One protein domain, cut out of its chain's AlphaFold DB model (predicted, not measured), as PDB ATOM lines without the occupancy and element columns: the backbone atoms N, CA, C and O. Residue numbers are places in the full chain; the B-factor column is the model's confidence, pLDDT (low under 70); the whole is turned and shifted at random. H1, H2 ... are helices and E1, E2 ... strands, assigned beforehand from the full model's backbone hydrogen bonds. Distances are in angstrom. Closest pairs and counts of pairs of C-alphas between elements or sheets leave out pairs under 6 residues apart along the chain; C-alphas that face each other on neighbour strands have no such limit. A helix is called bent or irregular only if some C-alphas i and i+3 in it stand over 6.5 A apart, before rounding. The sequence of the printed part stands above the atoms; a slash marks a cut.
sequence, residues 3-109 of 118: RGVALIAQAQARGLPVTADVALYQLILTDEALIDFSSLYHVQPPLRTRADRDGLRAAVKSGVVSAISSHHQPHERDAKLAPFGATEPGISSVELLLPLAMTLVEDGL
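This is residues 3 to 109 of the 118 residues of the protein "Dihydroorotase" of Pseudomonas sp. K5002 (UniProt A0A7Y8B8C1). A tiny sheet of two parallel strands, E1 and E2, lies with the short helix H2 in the middle of an elongated body; H4 packs on H2 with its residues 53 to 57, and H1 packs beside H4, running the same way. H1 and the turn at Arg 14 make one end of the long axis, and the long loop of residues 70 to 93 reaches out to the other, on H3's side of the body, before the chain returns to H5, which runs past H2. The printed part has 107 residues, with five named helices and two named strands in the order H1 E1 H2 H3 H4 E2 H5, mostly helix by class. It is compact, with a radius of gyration of the C-alphas of 14.9 A, and spans 45 by 29 by 22 A.

Look first at E1, residues 21 to 23, and E2, residues 67 to 69: they are parallel at 30 degrees, with N 22 and O 67 at 3.0 A and N 69 and O 22 at 2.9 A, both within hydrogen-bond range. E1, then H2 at residues 25 to 28, H3 at 31 to 37 and H4 at 50 to 62, then E2 form a strand-helix-strand unit, two parallel neighbour strands with helices between. H2 touches H4, closest at the C-alphas of Leu 27 and Arg 53, 5.6 A. Next find H1, residues 3 to 13, which touches H4 at a shallow tilt of 21 degrees, closest at the C-alphas of Val 5 and Ala 59, 6.5 A. H3 and H4 are close but not clearly touching, with the C-alphas of Asp 31 and Arg 50 closest at 7.6 A. H5, residues 94 to 106, is near H2, with 11 pairs of C-alphas within 10 A, and apart from H4. Every O i to N i+4 pair is within hydrogen-bond range in H1 and H4, against 0 of 3 in H3 and 4 of 9 in H5, where O i to N i+3 gives 3 of 4 and 7 of 10; H2 is too short for an i+4 pair.

Find C-alpha 3 at (303.315, 317.077, 270.368); from there H1 runs 15.4 A to Ala 13. H4 starts with C-alpha 50 at (303.490, 305.218, 275.812) and is 18.2 A long. H5 is 20.0 A long and ends with C-alpha 106 at (303.344, 305.932, 294.276). H3 and H5 are irregular: C-alphas 33 and 36 are 8.5 A apart, and 95 and 98 are 7.4 A apart.

The two C-alphas farthest apart are those of Arg 14 and Asp 78, 46.0 A. The links H3 to H4 and E2 to H5 are long, with 12 and 24 residues. The printed part has no cut, and no printed residue is under 70 in pLDDT.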
ATOM      1  N   ARG A   3     303.308 315.947 271.312       98.00
ATOM      2  CA  ARG A   3     303.315 317.077 270.368       98.00
ATOM      3  C   ARG A   3     302.397 318.217 270.819       98.00
ATOM      4  O   ARG A   3     302.768 319.377 270.695       98.00
ATOM      5  N   GLY A   4     301.203 317.894 271.320       97.88
ATOM      6  CA  GLY A   4     300.235 318.891 271.779       97.88
ATOM      7  C   GLY A   4     300.770 319.710 272.952       97.88
ATOM      8  O   GLY A   4     300.759 320.936 272.890       97.88
ATOM      9  N   VAL A   5     301.322 319.048 273.973       98.00
ATOM     10  CA  VAL A   5     301.900 319.751 275.133       98.00
ATOM     11  C   VAL A   5     303.141 320.564 274.770       98.00
ATOM     12  O   VAL A   5     303.328 321.641 275.323       98.00
ATOM     13  N   ALA A   6     303.939 320.134 273.786       98.44
ATOM     14  CA  ALA A   6     305.054 320.937 273.283       98.44
ATOM     15  C   ALA A   6     304.581 322.268 272.668       98.44
ATOM     16  O   ALA A   6     305.219 323.300 272.868       98.44
ATOM     17  N   LEU A   7     303.446 322.273 271.961       98.62
ATOM     18  CA  LEU A   7     302.857 323.501 271.415       98.62
ATOM     19  C   LEU A   7     302.320 324.422 272.520       98.62
ATOM     20  O   LEU A   7     302.499 325.636 272.427       98.62
ATOM     21  N   ILE A   8     301.713 323.859 273.572       98.56
ATOM     22  CA  ILE A   8     301.288 324.626 274.754       98.56
ATOM     23  C   ILE A   8     302.500 325.266 275.437       98.56
ATOM     24  O   ILE A   8     302.496 326.475 275.657       98.56
ATOM     25  N   ALA A   9     303.570 324.502 275.674       98.50
ATOM     26  CA  ALA A   9     304.799 325.017 276.276       98.50
ATOM     27  C   ALA A   9     305.413 326.158 275.445       98.50
ATOM     28  O   ALA A   9     305.792 327.193 275.987       98.50
ATOM     29  N   GLN A  10     305.464 326.011 274.115       98.62
ATOM     30  CA  GLN A  10     305.932 327.073 273.215       98.62
ATOM     31  C   GLN A  10     305.048 328.325 273.282       98.62
ATOM     32  O   GLN A  10     305.551 329.445 273.236       98.62
ATOM     33  N   ALA A  11     303.728 328.162 273.369       98.62
ATOM     34  CA  ALA A  11     302.804 329.282 273.499       98.62
ATOM     35  C   ALA A  11     302.978 330.014 274.842       98.62
ATOM     36  O   ALA A  11     303.086 331.240 274.838       98.62
ATOM     37  N   GLN A  12     303.108 329.278 275.948       98.50
ATOM     38  CA  GLN A  12     303.392 329.832 277.276       98.50
ATOM     39  C   GLN A  12     304.747 330.552 277.317       98.50
ATOM     40  O   GLN A  12     304.830 331.666 277.826       98.50
ATOM     41  N   ALA A  13     305.792 329.984 276.706       98.25
ATOM     42  CA  ALA A  13     307.116 330.607 276.619       98.25
ATOM     43  C   ALA A  13     307.114 331.937 275.842       98.25
ATOM     44  O   ALA A  13     307.958 332.796 276.080       98.25
ATOM     45  N   ARG A  14     306.148 332.133 274.933       98.56
ATOM     46  CA  ARG A  14     305.911 333.415 274.242       98.56
ATOM     47  C   ARG A  14     305.067 334.403 275.058       98.56
ATOM     48  O   ARG A  14     304.733 335.465 274.544       98.56
ATOM     49  N   GLY A  15     304.693 334.061 276.290       98.31
ATOM     50  CA  GLY A  15     303.852 334.887 277.157       98.31
ATOM     51  C   GLY A  15     302.371 334.901 276.772       98.31
ATOM     52  O   GLY A  15     301.642 335.785 277.213       98.31
ATOM     53  N   LEU A  16     301.909 333.958 275.939       98.56
ATOM     54  CA  LEU A  16     300.490 333.872 275.595       98.56
ATOM     55  C   LEU A  16     299.686 333.339 276.793       98.56
ATOM     56  O   LEU A  16     300.139 332.393 277.445       98.56
ATOM     57  N   PRO A  17     298.483 333.878 277.062       97.81
ATOM     58  CA  PRO A  17     297.649 333.458 278.184       97.81
ATOM     59  C   PRO A  17     296.922 332.143 277.861       97.81
ATOM     60  O   PRO A  17     295.712 332.123 277.647       97.81
ATOM     61  N   VAL A  18     297.669 331.042 277.777       98.06
ATOM     62  CA  VAL A  18     297.130 329.704 277.500       98.06
ATOM     63  C   VAL A  18     297.356 328.763 278.677       98.06
ATOM     64  O   VAL A  18     298.442 328.696 279.257       98.06
ATOM     65  N   THR A  19     296.324 327.998 279.000       98.06
ATOM     66  CA  THR A  19     296.350 326.929 279.998       98.06
ATOM     67  C   THR A  19     295.935 325.615 279.346       98.06
ATOM     68  O   THR A  19     295.396 325.595 278.237       98.06
ATOM     69  N   ALA A  20     296.226 324.508 280.019       98.19
ATOM     70  CA  ALA A  20     295.793 323.187 279.594       98.19
ATOM     71  C   ALA A  20     295.558 322.298 280.813       98.19
ATOM     72  O   ALA A  20     296.290 322.386 281.806       98.19
ATOM     73  N   ASP A  21     294.571 321.419 280.698       98.19
ATOM     74  CA  ASP A  21     294.357 320.292 281.588       98.19
ATOM     75  C   ASP A  21     294.689 318.971 280.873       98.19
ATOM     76  O   ASP A  21     294.997 318.920 279.676       98.19
ATOM     77  N   VAL A  22     294.664 317.879 281.628       98.62
ATOM     78  CA  VAL A  22     294.754 316.526 281.086       98.62
ATOM     79  C   VAL A  22     293.822 315.600 281.852       98.62
ATOM     80  O   VAL A  22     293.739 315.656 283.077       98.62
ATOM     81  N   ALA A  23     293.124 314.724 281.133       98.19
ATOM     82  CA  ALA A  23     292.324 313.685 281.762       98.19
ATOM     83  C   ALA A  23     293.233 312.684 282.492       98.19
ATOM     84  O   ALA A  23     294.195 312.191 281.900       98.19
ATOM     85  N   LEU A  24     292.923 312.327 283.739       98.00
ATOM     86  CA  LEU A  24     293.765 311.440 284.548       98.00
ATOM     87  C   LEU A  24     294.068 310.104 283.856       98.00
ATOM     88  O   LEU A  24     295.206 309.636 283.873       98.00
ATOM     89  N   TYR A  25     293.076 309.505 283.197       97.38
ATOM     90  CA  TYR A  25     293.266 308.235 282.496       97.38
ATOM     91  C   TYR A  25     294.288 308.333 281.349       97.38
ATOM     92  O   TYR A  25     294.914 307.329 281.027       97.38
ATOM     93  N   GLN A  26     294.545 309.525 280.792       98.19
ATOM     94  CA  GLN A  26     295.603 309.763 279.795       98.19
ATOM     95  C   GLN A  26     297.014 309.804 280.405       98.19
ATOM     96  O   GLN A  26     297.997 309.777 279.669       98.19
ATOM     97  N   LEU A  27     297.134 309.898 281.734       98.25
ATOM     98  CA  LEU A  27     298.402 309.797 282.464       98.25
ATOM     99  C   LEU A  27     298.697 308.364 282.914       98.25
ATOM    100  O   LEU A  27     299.806 308.083 283.365       98.25
ATOM    101  N   ILE A  28     297.730 307.457 282.803       97.44
ATOM    102  CA  ILE A  28     297.819 306.086 283.316       97.44
ATOM    103  C   ILE A  28     297.807 305.101 282.151       97.44
ATOM    104  O   ILE A  28     298.753 304.330 281.973       97.44
ATOM    105  N   LEU A  29     296.763 305.171 281.328       97.44
ATOM    106  CA  LEU A  29     296.536 304.260 280.220       97.44
ATOM    107  C   LEU A  29     297.315 304.685 278.972       97.44
ATOM    108  O   LEU A  29     297.741 305.829 278.814       97.44
ATOM    109  N   THR A  30     297.487 303.722 278.073       98.38
ATOM    110  CA  THR A  30     298.032 303.913 276.726       98.38
ATOM    111  C   THR A  30     297.139 303.177 275.731       98.38
ATOM    112  O   THR A  30     296.177 302.519 276.130       98.38
ATOM    113  N   ASP A  31     297.444 303.277 274.444       96.94
ATOM    114  CA  ASP A  31     296.800 302.491 273.388       96.94
ATOM    115  C   ASP A  31     296.899 300.970 273.597       96.94
ATOM    116  O   ASP A  31     296.047 300.244 273.096       96.94
ATOM    117  N   GLU A  32     297.829 300.476 274.419       97.25
ATOM    118  CA  GLU A  32     297.865 299.071 274.860       97.25
ATOM    119  C   GLU A  32     296.578 298.637 275.591       97.25
ATOM    120  O   GLU A  32     296.210 297.469 275.549       97.25
ATOM    121  N   ALA A  33     295.847 299.559 276.231       95.50
ATOM    122  CA  ALA A  33     294.564 299.236 276.863       95.50
ATOM    123  C   ALA A  33     293.449 298.950 275.840       95.50
ATOM    124  O   ALA A  33     292.416 298.394 276.198       95.50
ATOM    125  N   LEU A  34     293.647 299.319 274.570       93.69
ATOM    126  CA  LEU A  34     292.694 299.074 273.485       93.69
ATOM    127  C   LEU A  34     292.816 297.666 272.884       93.69
ATOM    128  O   LEU A  34     292.162 297.386 271.877       93.69
ATOM    129  N   ILE A  35     293.614 296.775 273.489       89.06
ATOM    130  CA  ILE A  35     293.591 295.344 273.162       89.06
ATOM    131  C   ILE A  35     292.144 294.840 273.296       89.06
ATOM    132  O   ILE A  35     291.407 295.235 274.200       89.06
ATOM    133  N   ASP A  36     291.713 294.039 272.323       92.12
ATOM    134  CA  ASP A  36     290.342 293.532 272.165       92.12
ATOM    135  C   ASP A  36     289.252 294.588 271.907       92.12
ATOM    136  O   ASP A  36     288.071 294.250 271.848       92.12
ATOM    137  N   PHE A  37     289.623 295.856 271.684       94.00
ATOM    138  CA  PHE A  37     288.696 296.932 271.320       94.00
ATOM    139  C   PHE A  37     287.541 297.109 272.326       94.00
ATOM    140  O   PHE A  37     286.382 297.291 271.950       94.00
ATOM    141  N   SER A  38     287.839 297.074 273.628       94.69
ATOM    142  CA  SER A  38     286.826 297.340 274.656       94.69
ATOM    143  C   SER A  38     286.274 298.765 274.537       94.69
ATOM    144  O   SER A  38     287.007 299.753 274.640       94.69
ATOM    145  N   SER A  39     284.956 298.886 274.372       95.75
ATOM    146  CA  SER A  39     284.257 300.173 274.279       95.75
ATOM    147  C   SER A  39     284.414 301.032 275.534       95.75
ATOM    148  O   SER A  39     284.319 302.256 275.451       95.75
ATOM    149  N   LEU A  40     284.715 300.432 276.690       94.44
ATOM    150  CA  LEU A  40     284.975 301.151 277.943       94.44
ATOM    151  C   LEU A  40     286.204 302.069 277.858       94.44
ATOM    152  O   LEU A  40     286.291 303.039 278.605       94.44
ATOM    153  N   TYR A  41     287.117 301.798 276.922       96.31
ATOM    154  CA  TYR A  41     288.281 302.636 276.629       96.31
ATOM    155  C   TYR A  41     288.083 303.536 275.400       96.31
ATOM    156  O   TYR A  41     289.009 304.244 274.997       96.31
ATOM    157  N   HIS A  42     286.886 303.549 274.802       97.50
ATOM    158  CA  HIS A  42     286.553 304.497 273.747       97.50
ATOM    159  C   HIS A  42     286.334 305.879 274.367       97.50
ATOM    160  O   HIS A  42     285.299 306.137 274.980       97.50
ATOM    161  N   VAL A  43     287.331 306.753 274.239       97.69
ATOM    162  CA  VAL A  43     287.357 308.114 274.794       97.69
ATOM    163  C   VAL A  43     287.837 309.115 273.747       97.69
ATOM    164  O   VAL A  43     288.516 308.751 272.784       97.69
ATOM    165  N   GLN A  44     287.520 310.390 273.961       96.25
ATOM    166  CA  GLN A  44     287.989 311.497 273.135       96.25
ATOM    167  C   GLN A  44     288.648 312.565 274.023       96.25
ATOM    168  O   GLN A  44     287.983 313.085 274.916       96.25
ATOM    169  N   PRO A  45     289.930 312.922 273.796       96.25
ATOM    170  CA  PRO A  45     290.856 312.369 272.794       96.25
ATOM    171  C   PRO A  45     291.187 310.880 273.043       96.25
ATOM    172  O   PRO A  45     291.081 310.438 274.184       96.25
ATOM    173  N   PRO A  46     291.608 310.103 272.020       96.81
ATOM    174  CA  PRO A  46     291.877 308.671 272.178       96.81
ATOM    175  C   PRO A  46     293.108 308.412 273.050       96.81
ATOM    176  O   PRO A  46     293.987 309.274 273.164       96.81
ATOM    177  N   LEU A  47     293.189 307.208 273.624       97.88
ATOM    178  CA  LEU A  47     294.412 306.714 274.256       97.88
ATOM    179  C   LEU A  47     295.517 306.604 273.200       97.88
ATOM    180  O   LEU A  47     295.275 306.184 272.069       97.88
ATOM    181  N   ARG A  48     296.722 307.042 273.556       98.00
ATOM    182  CA  ARG A  48     297.868 307.097 272.643       98.00
ATOM    183  C   ARG A  48     299.029 306.265 273.162       98.00
ATOM    184  O   ARG A  48     298.979 305.727 274.263       98.00
ATOM    185  N   THR A  49     300.085 306.222 272.362       98.44
ATOM    186  CA  THR A  49     301.332 305.529 272.674       98.44
ATOM    187  C   THR A  49     301.886 305.887 274.053       98.44
ATOM    188  O   THR A  49     301.693 306.989 274.579       98.44
ATOM    189  N   ARG A  50     302.696 304.982 274.599       98.38
ATOM    190  CA  ARG A  50     303.490 305.218 275.812       98.38
ATOM    191  C   ARG A  50     304.299 306.518 275.766       98.38
ATOM    192  O   ARG A  50     304.294 307.266 276.736       98.38
ATOM    193  N   ALA A  51     304.917 306.827 274.624       98.56
ATOM    194  CA  ALA A  51     305.681 308.061 274.436       98.56
ATOM    195  C   ALA A  51     304.807 309.319 274.579       98.56
ATOM    196  O   ALA A  51     305.231 310.317 275.164       98.56
ATOM    197  N   ASP A  52     303.567 309.275 274.083       98.69
ATOM    198  CA  ASP A  52     302.614 310.366 274.265       98.69
ATOM    199  C   ASP A  52     302.206 310.533 275.732       98.69
ATOM    200  O   ASP A  52     302.179 311.666 276.217       98.69
ATOM    201  N   ARG A  53     301.918 309.432 276.439       98.56
ATOM    202  CA  ARG A  53     301.603 309.448 277.877       98.56
ATOM    203  C   ARG A  53     302.767 310.002 278.695       98.56
ATOM    204  O   ARG A  53     302.561 310.856 279.552       98.56
ATOM    205  N   ASP A  54     303.990 309.565 278.420       98.50
ATOM    206  CA  ASP A  54     305.176 310.019 279.148       98.50
ATOM    207  C   ASP A  54     305.449 311.512 278.890       98.50
ATOM    208  O   ASP A  54     305.785 312.254 279.815       98.50
ATOM    209  N   GLY A  55     305.185 311.993 277.670       98.69
ATOM    210  CA  GLY A  55     305.186 313.423 277.355       98.69
ATOM    211  C   GLY A  55     304.137 314.219 278.143       98.69
ATOM    212  O   GLY A  55     304.436 315.304 278.639       98.69
ATOM    213  N   LEU A  56     302.922 313.680 278.312       98.69
ATOM    214  CA  LEU A  56     301.891 314.288 279.164       98.69
ATOM    215  C   LEU A  56     302.325 314.311 280.641       98.69
ATOM    216  O   LEU A  56     302.220 315.351 281.288       98.69
ATOM    217  N   ARG A  57     302.873 313.202 281.158       98.62
ATOM    218  CA  ARG A  57     303.406 313.100 282.530       98.62
ATOM    219  C   ARG A  57     304.496 314.149 282.790       98.62
ATOM    220  O   ARG A  57     304.453 314.843 283.806       98.62
ATOM    221  N   ALA A  58     305.433 314.321 281.858       98.56
ATOM    222  CA  ALA A  58     306.470 315.350 281.949       98.56
ATOM    223  C   ALA A  58     305.890 316.778 281.935       98.56
ATOM    224  O   ALA A  58     306.357 317.650 282.673       98.56
ATOM    225  N   ALA A  59     304.849 317.022 281.135       98.56
ATOM    226  CA  ALA A  59     304.178 318.317 281.067       98.56
ATOM    227  C   ALA A  59     303.433 318.670 282.369       98.56
ATOM    228  O   ALA A  59     303.487 319.817 282.808       98.56
ATOM    229  N   VAL A  60     302.798 317.695 283.026       98.50
ATOM    230  CA  VAL A  60     302.171 317.886 284.350       98.50
ATOM    231  C   VAL A  60     303.227 318.177 285.418       98.50
ATOM    232  O   VAL A  60     303.086 319.122 286.200       98.50
ATOM    233  N   LYS A  61     304.319 317.401 285.425       98.00
ATOM    234  CA  LYS A  61     305.422 317.572 286.382       98.00
ATOM    235  C   LYS A  61     306.081 318.946 286.266       98.00
ATOM    236  O   LYS A  61     306.349 319.584 287.277       98.00
ATOM    237  N   SER A  62     306.299 319.420 285.040       97.31
ATOM    238  CA  SER A  62     306.875 320.748 284.771       97.31
ATOM    239  C   SER A  62     305.888 321.909 284.935       97.31
ATOM    240  O   SER A  62     306.317 323.058 284.966       97.31
ATOM    241  N   GLY A  63     304.584 321.634 285.055       97.44
ATOM    242  CA  GLY A  63     303.539 322.655 285.187       97.44
ATOM    243  C   GLY A  63     303.075 323.281 283.867       97.44
ATOM    244  O   GLY A  63     302.252 324.190 283.899       97.44
ATOM    245  N   VAL A  64     303.545 322.786 282.713       98.38
ATOM    246  CA  VAL A  64     303.007 323.164 281.387       98.38
ATOM    247  C   VAL A  64     301.517 322.825 281.301       98.38
ATOM    248  O   VAL A  64     300.718 323.612 280.794       98.38
ATOM    249  N   VAL A  65     301.151 321.650 281.820       98.44
ATOM    250  CA  VAL A  65     299.762 321.274 282.096       98.44
ATOM    251  C   VAL A  65     299.493 321.592 283.558       98.44
ATOM    252  O   VAL A  65     300.129 321.026 284.449       98.44
ATOM    253  N   SER A  66     298.574 322.524 283.792       97.56
ATOM    254  CA  SER A  66     298.331 323.090 285.116       97.56
ATOM    255  C   SER A  66     297.284 322.329 285.916       97.56
ATOM    256  O   SER A  66     297.251 322.514 287.126       97.56
ATOM    257  N   ALA A  67     296.448 321.512 285.261       98.25
ATOM    258  CA  ALA A  67     295.360 320.806 285.925       98.25
ATOM    259  C   ALA A  67     295.216 319.331 285.518       98.25
ATOM    260  O   ALA A  67     295.415 318.982 284.349       98.25
ATOM    261  N   ILE A  68     294.822 318.476 286.466       98.50
ATOM    262  CA  ILE A  68     294.393 317.093 286.196       98.50
ATOM    263  C   ILE A  68     292.872 317.005 286.357       98.50
ATOM    264  O   ILE A  68     292.319 317.314 287.406       98.50
ATOM    265  N   SER A  69     292.182 316.543 285.317       97.69
ATOM    266  CA  SER A  69     290.721 316.437 285.287       97.69
ATOM    267  C   SER A  69     290.270 314.978 285.299       97.69
ATOM    268  O   SER A  69     290.930 314.101 284.737       97.69
ATOM    269  N   SER A  70     289.101 314.692 285.884       97.50
ATOM    270  CA  SER A  70     288.458 313.381 285.708       97.50
ATOM    271  C   SER A  70     288.061 313.158 284.251       97.50
ATOM    272  O   SER A  70     288.093 312.024 283.772       97.50
ATOM    273  N   HIS A  71     287.695 314.242 283.557       96.88
ATOM    274  CA  HIS A  71     287.113 314.222 282.221       96.88
ATOM    275  C   HIS A  71     285.948 313.212 282.134       96.88
ATOM    276  O   HIS A  71     285.853 312.406 281.207       96.88
ATOM    277  N   HIS A  72     285.107 313.224 283.174       97.50
ATOM    278  CA  HIS A  72     283.972 312.326 283.362       97.50
ATOM    279  C   HIS A  72     282.894 312.578 282.303       97.50
ATOM    280  O   HIS A  72     282.261 313.631 282.289       97.50
ATOM    281  N   GLN A  73     282.695 311.596 281.425       97.25
ATOM    282  CA  GLN A  73     281.716 311.616 280.338       97.25
ATOM    283  C   GLN A  73     280.954 310.280 280.350       97.25
ATOM    284  O   GLN A  73     281.297 309.377 279.583       97.25
ATOM    285  N   PRO A  74     280.011 310.092 281.292       96.69
ATOM    286  CA  PRO A  74     279.247 308.859 281.407       96.69
ATOM    287  C   PRO A  74     278.288 308.708 280.224       96.69
ATOM    288  O   PRO A  74     277.795 309.694 279.686       96.69
ATOM    289  N   HIS A  75     277.981 307.459 279.888       97.00
ATOM    290  CA  HIS A  75     276.977 307.092 278.894       97.00
ATOM    291  C   HIS A  75     276.063 306.011 279.457       97.00
ATOM    292  O   HIS A  75     276.460 305.238 280.337       97.00
ATOM    293  N   GLU A  76     274.847 305.932 278.931       96.44
ATOM    294  CA  GLU A  76     273.988 304.773 279.107       96.44
ATOM    295  C   GLU A  76     274.654 303.502 278.566       96.44
ATOM    296  O   GLU A  76     275.562 303.530 277.732       96.44
ATOM    297  N   ARG A  77     274.190 302.348 279.049       94.75
ATOM    298  CA  ARG A  77     274.785 301.055 278.693       94.75
ATOM    299  C   ARG A  77     274.763 300.820 277.185       94.75
ATOM    300  O   ARG A  77     275.773 300.387 276.640       94.75
ATOM    301  N   ASP A  78     273.652 301.140 276.530       96.81
ATOM    302  CA  ASP A  78     273.422 300.848 275.113       96.81
ATOM    303  C   ASP A  78     274.440 301.544 274.202       96.81
ATOM    304  O   ASP A  78     274.980 300.910 273.292       96.81
ATOM    305  N   ALA A  79     274.822 302.784 274.524       97.00
ATOM    306  CA  ALA A  79     275.863 303.531 273.817       97.00
ATOM    307  C   ALA A  79     277.257 302.878 273.879       97.00
ATOM    308  O   ALA A  79     278.138 303.215 273.086       97.00
ATOM    309  N   LYS A  80     277.476 301.919 274.791       96.69
ATOM    310  CA  LYS A  80     278.737 301.179 274.949       96.69
ATOM    311  C   LYS A  80     278.658 299.721 274.470       96.69
ATOM    312  O   LYS A  80     279.670 299.029 274.550       96.69
ATOM    313  N   LEU A  81     277.512 299.233 273.981       95.88
ATOM    314  CA  LEU A  81     277.322 297.818 273.602       95.88
ATOM    315  C   LEU A  81     277.681 297.487 272.142       95.88
ATOM    316  O   LEU A  81     277.837 296.312 271.808       95.88
ATOM    317  N   ALA A  82     277.805 298.488 271.268       94.69
ATOM    318  CA  ALA A  82     278.194 298.283 269.872       94.69
ATOM    319  C   ALA A  82     279.688 297.891 269.731       94.69
ATOM    320  O   ALA A  82     280.469 298.056 270.671       94.69
ATOM    321  N   PRO A  83     280.134 297.397 268.556       95.31
ATOM    322  CA  PRO A  83     281.560 297.286 268.256       95.31
ATOM    323  C   PRO A  83     282.261 298.636 268.446       95.31
ATOM    324  O   PRO A  83     281.698 299.664 268.086       95.31
ATOM    325  N   PHE A  84     283.490 298.636 268.970       96.25
ATOM    326  CA  PHE A  84     284.223 299.828 269.429       96.25
ATOM    327  C   PHE A  84     284.012 301.102 268.604       96.25
ATOM    328  O   PHE A  84     283.553 302.107 269.141       96.25
ATOM    329  N   GLY A  85     284.288 301.054 267.296       95.44
ATOM    330  CA  GLY A  85     284.204 302.222 266.409       95.44
ATOM    331  C   GLY A  85     282.789 302.763 266.176       95.44
ATOM    332  O   GLY A  85     282.651 303.839 265.608       95.44
ATOM    333  N   ALA A  86     281.757 302.032 266.597       96.81
ATOM    334  CA  ALA A  86     280.354 302.430 266.538       96.81
ATOM    335  C   ALA A  86     279.771 302.790 267.920       96.81
ATOM    336  O   ALA A  86     278.574 303.042 268.018       96.81
ATOM    337  N   THR A  87     280.580 302.779 268.985       97.81
ATOM    338  CA  THR A  87     280.145 303.222 270.325       97.81
ATOM    339  C   THR A  87     280.344 304.716 270.515       97.81
ATOM    340  O   THR A  87     281.179 305.314 269.842       97.81
ATOM    341  N   GLU A  88     279.649 305.310 271.481       97.88
ATOM    342  CA  GLU A  88     279.894 306.702 271.856       97.88
ATOM    343  C   GLU A  88     281.179 306.829 272.705       97.88
ATOM    344  O   GLU A  88     281.410 306.025 273.631       97.88
ATOM    345  N   PRO A  89     282.046 307.820 272.419       97.75
ATOM    346  CA  PRO A  89     283.241 308.068 273.210       97.75
ATOM    347  C   PRO A  89     282.868 308.677 274.565       97.75
ATOM    348  O   PRO A  89     282.101 309.633 274.655       97.75
ATOM    349  N   GLY A  90     283.440 308.143 275.639       97.38
ATOM    350  CA  GLY A  90     283.188 308.597 277.004       97.38
ATOM    351  C   GLY A  90     283.485 307.514 278.035       97.38
ATOM    352  O   GLY A  90     283.435 306.316 277.732       97.38
ATOM    353  N   ILE A  91     283.813 307.955 279.252       96.31
ATOM    354  CA  ILE A  91     284.149 307.103 280.392       96.31
ATOM    355  C   ILE A  91     283.633 307.699 281.708       96.31
ATOM    356  O   ILE A  91     283.706 308.909 281.954       96.31
ATOM    357  N   SER A  92     283.166 306.825 282.597       95.88
ATOM    358  CA  SER A  92     282.808 307.178 283.969       95.88
ATOM    359  C   SER A  92     284.033 307.109 284.884       95.88
ATOM    360  O   SER A  92     284.446 306.026 285.280       95.88
ATOM    361  N   SER A  93     284.627 308.259 285.211       95.75
ATOM    362  CA  SER A  93     285.902 308.333 285.944       95.75
ATOM    363  C   SER A  93     285.905 309.202 287.210       95.75
ATOM    364  O   SER A  93     286.931 309.249 287.884       95.75
ATOM    365  N   VAL A  94     284.818 309.908 287.553       97.12
ATOM    366  CA  VAL A  94     284.845 310.915 288.638       97.12
ATOM    367  C   VAL A  94     285.212 310.322 290.001       97.12
ATOM    368  O   VAL A  94     286.080 310.855 290.685       97.12
ATOM    369  N   GLU A  95     284.635 309.175 290.351       97.06
ATOM    370  CA  GLU A  95     284.898 308.460 291.611       97.06
ATOM    371  C   GLU A  95     286.318 307.879 291.670       97.06
ATOM    372  O   GLU A  95     286.849 307.607 292.745       97.06
ATOM    373  N   LEU A  96     286.950 307.716 290.505       96.00
ATOM    374  CA  LEU A  96     288.283 307.146 290.367       96.00
ATOM    375  C   LEU A  96     289.382 308.210 290.338       96.00
ATOM    376  O   LEU A  96     290.550 307.844 290.419       96.00
ATOM    377  N   LEU A  97     289.043 309.504 290.244       97.62
ATOM    378  CA  LEU A  97     290.018 310.587 290.082       97.62
ATOM    379  C   LEU A  97     291.076 310.570 291.190       97.62
ATOM    380  O   LEU A  97     292.254 310.414 290.901       97.62
ATOM    381  N   LEU A  98     290.677 310.695 292.455       97.75
ATOM    382  CA  LEU A  98     291.633 310.730 293.560       97.75
ATOM    383  C   LEU A  98     292.428 309.419 293.723       97.75
ATOM    384  O   LEU A  98     293.656 309.497 293.740       97.75
ATOM    385  N   PRO A  99     291.808 308.224 293.824       97.69
ATOM    386  CA  PRO A  99     292.576 306.997 294.039       97.69
ATOM    387  C   PRO A  99     293.545 306.696 292.889       97.69
ATOM    388  O   PRO A  99     294.669 306.279 293.143       97.69
ATOM    389  N   LEU A 100     293.167 306.965 291.636       97.81
ATOM    390  CA  LEU A 100     294.083 306.803 290.505       97.81
ATOM    391  C   LEU A 100     295.133 307.926 290.432       97.81
ATOM    392  O   LEU A 100     296.238 307.701 289.954       97.81
ATOM    393  N   ALA A 101     294.836 309.133 290.914       98.12
ATOM    394  CA  ALA A 101     295.814 310.215 290.991       98.12
ATOM    395  C   ALA A 101     296.918 309.892 292.010       98.12
ATOM    396  O   ALA A 101     298.087 310.192 291.764       98.12
ATOM    397  N   MET A 102     296.575 309.209 293.108       98.50
ATOM    398  CA  MET A 102     297.544 308.744 294.106       98.50
ATOM    399  C   MET A 102     298.587 307.784 293.525       98.50
ATOM    400  O   MET A 102     299.737 307.822 293.961       98.50
ATOM    401  N   THR A 103     298.259 307.013 292.480       98.31
ATOM    402  CA  THR A 103     299.250 306.135 291.836       98.31
ATOM    403  C   THR A 103     300.371 306.932 291.165       98.31
ATOM    404  O   THR A 103     301.471 306.423 291.001       98.31
ATOM    405  N   LEU A 104     300.147 308.203 290.802       98.25
ATOM    406  CA  LEU A 104     301.208 309.079 290.286       98.25
ATOM    407  C   LEU A 104     302.220 309.460 291.378       98.25
ATOM    408  O   LEU A 104     303.378 309.746 291.070       98.25
ATOM    409  N   VAL A 105     301.790 309.474 292.642       98.50
ATOM    410  CA  VAL A 105     302.671 309.684 293.798       98.50
ATOM    411  C   VAL A 105     303.422 308.399 294.126       98.50
ATOM    412  O   VAL A 105     304.632 308.439 294.335       98.50
ATOM    413  N   GLU A 106     302.734 307.257 294.096       98.06
ATOM    414  CA  GLU A 106     303.344 305.932 294.276       98.06
ATOM    415  C   GLU A 106     304.408 305.635 293.203       98.06
ATOM    416  O   GLU A 106     305.490 305.149 293.526       98.06
ATOM    417  N   ASP A 107     304.151 306.025 291.948       96.94
ATOM    418  CA  ASP A 107     305.093 305.951 290.819       96.94
ATOM    419  C   ASP A 107     306.306 306.901 290.973       96.94
ATOM    420  O   ASP A 107     307.232 306.869 290.157       96.94
ATOM    421  N   GLY A 108     306.302 307.808 291.958       97.69
ATOM    422  CA  GLY A 108     307.326 308.844 292.129       97.69
ATOM    423  C   GLY A 108     307.303 309.937 291.050       97.69
ATOM    424  O   GLY A 108     308.278 310.681 290.886       97.69
ATOM    425  N   LEU A 109     306.210 310.051 290.285       97.69
ATOM    426  CA  LEU A 109     306.074 311.084 289.258       97.69
ATOM    427  C   LEU A 109     305.921 312.472 289.894       97.69
ATOM    428  O   LEU A 109     306.602 313.412 289.465       97.69
TER     429      LEU A 109